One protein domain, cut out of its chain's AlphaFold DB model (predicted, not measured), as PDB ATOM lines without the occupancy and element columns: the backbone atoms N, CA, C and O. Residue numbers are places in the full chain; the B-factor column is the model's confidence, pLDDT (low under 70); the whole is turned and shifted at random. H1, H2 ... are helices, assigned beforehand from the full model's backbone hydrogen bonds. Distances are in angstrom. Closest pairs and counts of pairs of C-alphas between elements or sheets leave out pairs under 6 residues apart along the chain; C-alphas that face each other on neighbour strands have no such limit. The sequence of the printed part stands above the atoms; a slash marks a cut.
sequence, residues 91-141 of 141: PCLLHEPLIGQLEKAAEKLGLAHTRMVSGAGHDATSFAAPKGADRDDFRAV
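What this domain is: This is residues 91 to 141 of the 141 residues of an uncharacterized protein of Dethiosulfatarculus sandiegensis (UniProt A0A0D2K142). With little regular structure, this is a loose open loop: one straight helix, H1, runs along the longest axis, the unnamed stretch 109 to 122 folds back from its far end to the small helix H2, and a tail follows, of which residues 134 to 141 stick out. The printed part has 51 residues with two named helices, H1 then H2, and no named strand; the class is all helix, with 18 residues in named elements. It is loose, with a radius of gyration of the C-alphas of 14.0 A and spans of 45 by 22 by 17 A.

Where its parts are: Find C-alpha 96 at (-1.841, 24.455, 8.658); from there H1, residues 96 to 108, runs 18.6 A. H2, residues 123 to 127, ends at C-alpha 127, (-9.087, 34.749, 13.887).

How they stand to each other: H1 and H2 are apart. In H1 every O i to N i+4 pair is within hydrogen-bond range; in H2 0 of 1 is, beside 2 of 2 O i to N i+3 pairs.

The domain as a whole: Look from Gly 110 to Val 141, the C-alphas farthest apart, 45.8 A. The printed part has no cut. The link H1 to H2 is long, 14 residues. pLDDT is under 70 at residues 130 to 141.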
ATOM      1  N   PRO A  91     -11.127  24.311  21.671       77.81
ATOM      2  CA  PRO A  91      -9.806  24.355  21.061       77.81
ATOM      3  C   PRO A  91      -9.904  24.861  19.617       77.81
ATOM      4  O   PRO A  91     -10.826  24.492  18.886       77.81
ATOM      5  N   CYS A  92      -8.947  25.676  19.188       82.31
ATOM      6  CA  CYS A  92      -8.834  26.131  17.805       82.31
ATOM      7  C   CYS A  92      -7.560  25.573  17.174       82.31
ATOM      8  O   CYS A  92      -6.528  25.455  17.838       82.31
ATOM      9  N   LEU A  93      -7.627  25.251  15.885       83.12
ATOM     10  CA  LEU A  93      -6.445  24.900  15.105       83.12
ATOM     11  C   LEU A  93      -5.976  26.135  14.341       83.12
ATOM     12  O   LEU A  93      -6.777  26.824  13.709       83.12
ATOM     13  N   LEU A  94      -4.673  26.406  14.391       84.50
ATOM     14  CA  LEU A  94      -4.071  27.399  13.507       84.50
ATOM     15  C   LEU A  94      -4.057  26.874  12.066       84.50
ATOM     16  O   LEU A  94      -4.127  25.673  11.809       84.50
ATOM     17  N   HIS A  95      -3.990  27.796  11.109       88.25
ATOM     18  CA  HIS A  95      -4.017  27.465   9.691       88.25
ATOM     19  C   HIS A  95      -2.771  26.656   9.288       88.25
ATOM     20  O   HIS A  95      -1.665  27.189   9.273       88.25
ATOM     21  N   GLU A  96      -2.951  25.384   8.922       89.81
ATOM     22  CA  GLU A  96      -1.841  24.455   8.658       89.81
ATOM     23  C   GLU A  96      -0.838  24.958   7.596       89.81
ATOM     24  O   GLU A  96       0.368  24.918   7.847       89.81
ATOM     25  N   PRO A  97      -1.268  25.546   6.456       93.06
ATOM     26  CA  PRO A  97      -0.325  26.153   5.517       93.06
ATOM     27  C   PRO A  97       0.511  27.297   6.108       93.06
ATOM     28  O   PRO A  97       1.645  27.496   5.679       93.06
ATOM     29  N   LEU A  98      -0.026  28.048   7.077       91.81
ATOM     30  CA  LEU A  98       0.705  29.131   7.744       91.81
ATOM     31  C   LEU A  98       1.768  28.561   8.687       91.81
ATOM     32  O   LEU A  98       2.903  29.032   8.669       91.81
ATOM     33  N   ILE A  99       1.439  27.501   9.434       93.31
ATOM     34  CA  ILE A  99       2.411  26.768  10.261       93.31
ATOM     35  C   ILE A  99       3.573  26.278   9.387       93.31
ATOM     36  O   ILE A  99       4.730  26.554   9.692       93.31
ATOM     37  N   GLY A 100       3.275  25.653   8.242       95.25
ATOM     38  CA  GLY A 100       4.309  25.161   7.328       95.25
ATOM     39  C   GLY A 100       5.188  26.262   6.716       95.25
ATOM     40  O   GLY A 100       6.343  26.012   6.374       95.25
ATOM     41  N   GLN A 101       4.683  27.494   6.575       96.88
ATOM     42  CA  GLN A 101       5.513  28.631   6.162       96.88
ATOM     43  C   GLN A 101       6.467  29.085   7.273       96.88
ATOM     44  O   GLN A 101       7.614  29.418   6.970       96.88
ATOM     45  N   LEU A 102       6.026  29.062   8.535       96.06
ATOM     46  CA  LEU A 102       6.870  29.388   9.690       96.06
ATOM     47  C   LEU A 102       8.003  28.368   9.865       96.06
ATOM     48  O   LEU A 102       9.148  28.765  10.069       96.06
ATOM     49  N   GLU A 103       7.707  27.076   9.711       97.38
ATOM     50  CA  GLU A 103       8.713  26.004   9.780       97.38
ATOM     51  C   GLU A 103       9.781  26.179   8.697       97.38
ATOM     52  O   GLU A 103      10.966  26.284   9.004       97.38
ATOM     53  N   LYS A 104       9.368  26.366   7.436       97.75
ATOM     54  CA  LYS A 104      10.300  26.631   6.325       97.75
ATOM     55  C   LYS A 104      11.158  27.876   6.549       97.75
ATOM     56  O   LYS A 104      12.294  27.934   6.080       97.75
ATOM     57  N   ALA A 105      10.615  28.906   7.194       98.19
ATOM     58  CA  ALA A 105      11.380  30.104   7.525       98.19
ATOM     59  C   ALA A 105      12.441  29.813   8.599       98.19
ATOM     60  O   ALA A 105      13.583  30.242   8.438       98.19
ATOM     61  N   ALA A 106      12.098  29.051   9.642       97.94
ATOM     62  CA  ALA A 106      13.042  28.626  10.676       97.94
ATOM     63  C   ALA A 106      14.166  27.745  10.102       97.94
ATOM     64  O   ALA A 106      15.342  28.002  10.371       97.94
ATOM     65  N   GLU A 107      13.819  26.787   9.237       97.69
ATOM     66  CA  GLU A 107      14.777  25.924   8.530       97.69
ATOM     67  C   GLU A 107      15.774  26.739   7.694       97.69
ATOM     68  O   GLU A 107      16.983  26.534   7.793       97.69
ATOM     69  N   LYS A 108      15.292  27.714   6.905       98.31
ATOM     70  CA  LYS A 108      16.151  28.595   6.088       98.31
ATOM     71  C   LYS A 108      17.140  29.412   6.917       98.31
ATOM     72  O   LYS A 108      18.201  29.768   6.409       98.31
ATOM     73  N   LEU A 109      16.783  29.731   8.157       98.19
ATOM     74  CA  LEU A 109      17.628  30.474   9.091       98.19
ATOM     75  C   LEU A 109      18.543  29.560   9.922       98.19
ATOM     76  O   LEU A 109      19.339  30.067  10.709       98.19
ATOM     77  N   GLY A 110      18.444  28.235   9.768       97.94
ATOM     78  CA  GLY A 110      19.200  27.271  10.569       97.94
ATOM     79  C   GLY A 110      18.794  27.254  12.047       97.94
ATOM     80  O   GLY A 110      19.617  26.923  12.901       97.94
ATOM     81  N   LEU A 111      17.554  27.639  12.366       98.31
ATOM     82  CA  LEU A 111      17.044  27.682  13.736       98.31
ATOM     83  C   LEU A 111      16.375  26.357  14.105       98.31
ATOM     84  O   LEU A 111      15.569  25.824  13.345       98.31
ATOM     85  N   ALA A 112      16.654  25.858  15.309       97.31
ATOM     86  CA  ALA A 112      15.898  24.749  15.874       97.31
ATOM     87  C   ALA A 112      14.452  25.187  16.157       97.31
ATOM     88  O   ALA A 112      14.216  26.267  16.700       97.31
ATOM     89  N   HIS A 113      13.487  24.337  15.818       96.06
ATOM     90  CA  HIS A 113      12.072  24.584  16.071       96.06
ATOM     91  C   HIS A 113      11.349  23.286  16.435       96.06
ATOM     92  O   HIS A 113      11.803  22.186  16.124       96.06
ATOM     93  N   THR A 114      10.207  23.419  17.104       94.31
ATOM     94  CA  THR A 114       9.303  22.308  17.403       94.31
ATOM     95  C   THR A 114       7.863  22.798  17.330       94.31
ATOM     96  O   THR A 114       7.582  23.959  17.640       94.31
ATOM     97  N   ARG A 115       6.945  21.924  16.914       90.69
ATOM     98  CA  ARG A 115       5.513  22.212  17.009       90.69
ATOM     99  C   ARG A 115       5.085  22.073  18.458       90.69
ATOM    100  O   ARG A 115       5.428  21.101  19.124       90.69
ATOM    101  N   MET A 116       4.299  23.031  18.927       86.56
ATOM    102  CA  MET A 116       3.763  23.009  20.278       86.56
ATOM    103  C   MET A 116       2.359  23.593  20.325       86.56
ATOM    104  O   MET A 116       1.952  24.381  19.471       86.56
ATOM    105  N   VAL A 117       1.627  23.194  21.354       81.69
ATOM    106  CA  VAL A 117       0.299  23.710  21.670       81.69
ATOM    107  C   VAL A 117       0.450  24.963  22.524       81.69
ATOM    108  O   VAL A 117       1.268  24.986  23.442       81.69
ATOM    109  N   SER A 118      -0.359  25.993  22.266       82.12
ATOM    110  CA  SER A 118      -0.482  27.104  23.210       82.12
ATOM    111  C   SER A 118      -1.349  26.687  24.396       82.12
ATOM    112  O   SER A 118      -2.514  26.336  24.209       82.12
ATOM    113  N   GLY A 119      -0.794  26.757  25.607       70.56
ATOM    114  CA  GLY A 119      -1.543  26.561  26.852       70.56
ATOM    115  C   GLY A 119      -2.334  27.794  27.301       70.56
ATOM    116  O   GLY A 119      -3.182  27.673  28.176       70.56
ATOM    117  N   ALA A 120      -2.073  28.965  26.706       71.44
ATOM    118  CA  ALA A 120      -2.716  30.230  27.051       71.44
ATOM    119  C   ALA A 120      -3.644  30.734  25.934       71.44
ATOM    120  O   ALA A 120      -3.471  30.420  24.748       71.44
ATOM    121  N   GLY A 121      -4.615  31.561  26.325       73.62
ATOM    122  CA  GLY A 121      -5.445  32.320  25.396       73.62
ATOM    123  C   GLY A 121      -4.668  33.470  24.748       73.62
ATOM    124  O   GLY A 121      -4.033  34.263  25.435       73.62
ATOM    125  N   HIS A 122      -4.759  33.582  23.421       83.31
ATOM    126  CA  HIS A 122      -4.174  34.674  22.636       83.31
ATOM    127  C   HIS A 122      -5.171  35.204  21.608       83.31
ATOM    128  O   HIS A 122      -6.001  34.441  21.108       83.31
ATOM    129  N   ASP A 123      -5.036  36.465  21.202       85.94
ATOM    130  CA  ASP A 123      -5.932  37.092  20.216       85.94
ATOM    131  C   ASP A 123      -5.938  36.375  18.863       85.94
ATOM    132  O   ASP A 123      -6.960  36.340  18.185       85.94
ATOM    133  N   ALA A 124      -4.834  35.711  18.502       84.50
ATOM    134  CA  ALA A 124      -4.745  34.875  17.304       84.50
ATOM    135  C   ALA A 124      -5.870  33.825  17.223       84.50
ATOM    136  O   ALA A 124      -6.328  33.480  16.136       84.50
ATOM    137  N   THR A 125      -6.359  33.350  18.373       81.31
ATOM    138  CA  THR A 125      -7.464  32.387  18.440       81.31
ATOM    139  C   THR A 125      -8.807  32.973  17.997       81.31
ATOM    140  O   THR A 125      -9.674  32.214  17.579       81.31
ATOM    141  N   SER A 126      -8.986  34.296  18.047       82.12
ATOM    142  CA  SER A 126     -10.196  34.983  17.569       82.12
ATOM    143  C   SER A 126     -10.293  35.004  16.041       82.12
ATOM    144  O   SER A 126     -11.382  35.148  15.498       82.12
ATOM    145  N   PHE A 127      -9.162  34.836  15.349       82.88
ATOM    146  CA  PHE A 127      -9.087  34.749  13.887       82.88
ATOM    147  C   PHE A 127      -9.071  33.301  13.374       82.88
ATOM    148  O   PHE A 127      -9.091  33.071  12.166       82.88
ATOM    149  N   ALA A 128      -8.993  32.321  14.276       79.00
ATOM    150  CA  ALA A 128      -8.924  30.906  13.942       79.00
ATOM    151  C   ALA A 128     -10.314  30.256  14.006       79.00
ATOM    152  O   ALA A 128     -11.141  30.600  14.849       79.00
ATOM    153  N   ALA A 129     -10.562  29.271  13.141       70.00
ATOM    154  CA  ALA A 129     -11.795  28.494  13.200       70.00
ATOM    155  C   ALA A 129     -11.773  27.527  14.408       70.00
ATOM    156  O   ALA A 129     -10.721  26.941  14.709       70.00
ATOM    157  N   PRO A 130     -12.915  27.313  15.089       69.06
ATOM    158  CA  PRO A 130     -13.031  26.276  16.109       69.06
ATOM    159  C   PRO A 130     -12.712  24.895  15.528       69.06
ATOM    160  O   PRO A 130     -13.066  24.584  14.389       69.06
ATOM    161  N   LYS A 131     -12.068  24.027  16.314       65.31
ATOM    162  CA  LYS A 131     -11.824  22.634  15.918       65.31
ATOM    163  C   LYS A 131     -13.173  21.916  15.755       65.31
ATOM    164  O   LYS A 131     -13.903  21.769  16.730       65.31
ATOM    165  N   GLY A 132     -13.480  21.469  14.535       59.03
ATOM    166  CA  GLY A 132     -14.736  20.786  14.196       59.03
ATOM    167  C   GLY A 132     -15.850  21.682  13.645       59.03
ATOM    168  O   GLY A 132     -16.949  21.181  13.440       59.03
ATOM    169  N   ALA A 133     -15.592  22.971  13.398       52.38
ATOM    170  CA  ALA A 133     -16.475  23.785  12.568       52.38
ATOM    171  C   ALA A 133     -16.222  23.433  11.092       52.38
ATOM    172  O   ALA A 133     -15.099  23.611  10.605       52.38
ATOM    173  N   ASP A 134     -17.235  22.911  10.400       42.69
ATOM    174  CA  ASP A 134     -17.186  22.807   8.944       42.69
ATOM    175  C   ASP A 134     -17.009  24.216   8.366       42.69
ATOM    176  O   ASP A 134     -17.612  25.192   8.814       42.69
ATOM    177  N   ARG A 135     -16.120  24.349   7.377       44.84
ATOM    178  CA  ARG A 135     -15.784  25.649   6.769       44.84
ATOM    179  C   ARG A 135     -16.939  26.267   5.961       44.84
ATOM    180  O   ARG A 135     -16.778  27.384   5.474       44.84
ATOM    181  N   ASP A 136     -18.078  25.586   5.864       36.97
ATOM    182  CA  ASP A 136     -19.271  26.023   5.128       36.97
ATOM    183  C   ASP A 136     -20.195  26.960   5.933       36.97
ATOM    184  O   ASP A 136     -21.133  27.532   5.374       36.97
ATOM    185  N   ASP A 137     -19.902  27.204   7.214       38.03
ATOM    186  CA  ASP A 137     -20.787  27.975   8.103       38.03
ATOM    187  C   ASP A 137     -20.555  29.497   8.076       38.03
ATOM    188  O   ASP A 137     -21.266  30.251   8.745       38.03
ATOM    189  N   PHE A 138     -19.618  30.003   7.264       35.41
ATOM    190  CA  PHE A 138     -19.504  31.445   7.010       35.41
ATOM    191  C   PHE A 138     -20.583  31.914   6.023       35.41
ATOM    192  O   PHE A 138     -20.305  32.327   4.897       35.41
ATOM    193  N   ARG A 139     -21.842  31.918   6.470       28.31
ATOM    194  CA  ARG A 139     -22.834  32.852   5.936       28.31
ATOM    195  C   ARG A 139     -22.692  34.166   6.689       28.31
ATOM    196  O   ARG A 139     -23.139  34.292   7.824       28.31
ATOM    197  N   ALA A 140     -22.046  35.126   6.035       30.62
ATOM    198  CA  ALA A 140     -22.131  36.522   6.426       30.62
ATOM    199  C   ALA A 140     -23.609  36.944   6.471       30.62
ATOM    200  O   ALA A 140     -24.349  36.720   5.506       30.62
ATOM    201  N   VAL A 141     -24.005  37.547   7.589       37.41
ATOM    202  CA  VAL A 141     -25.123  38.490   7.661       37.41
ATOM    203  C   VAL A 141     -24.526  39.834   8.035       37.41
ATOM    204  O   VAL A 141     -23.678  39.836   8.958       37.41
TER     205      VAL A 141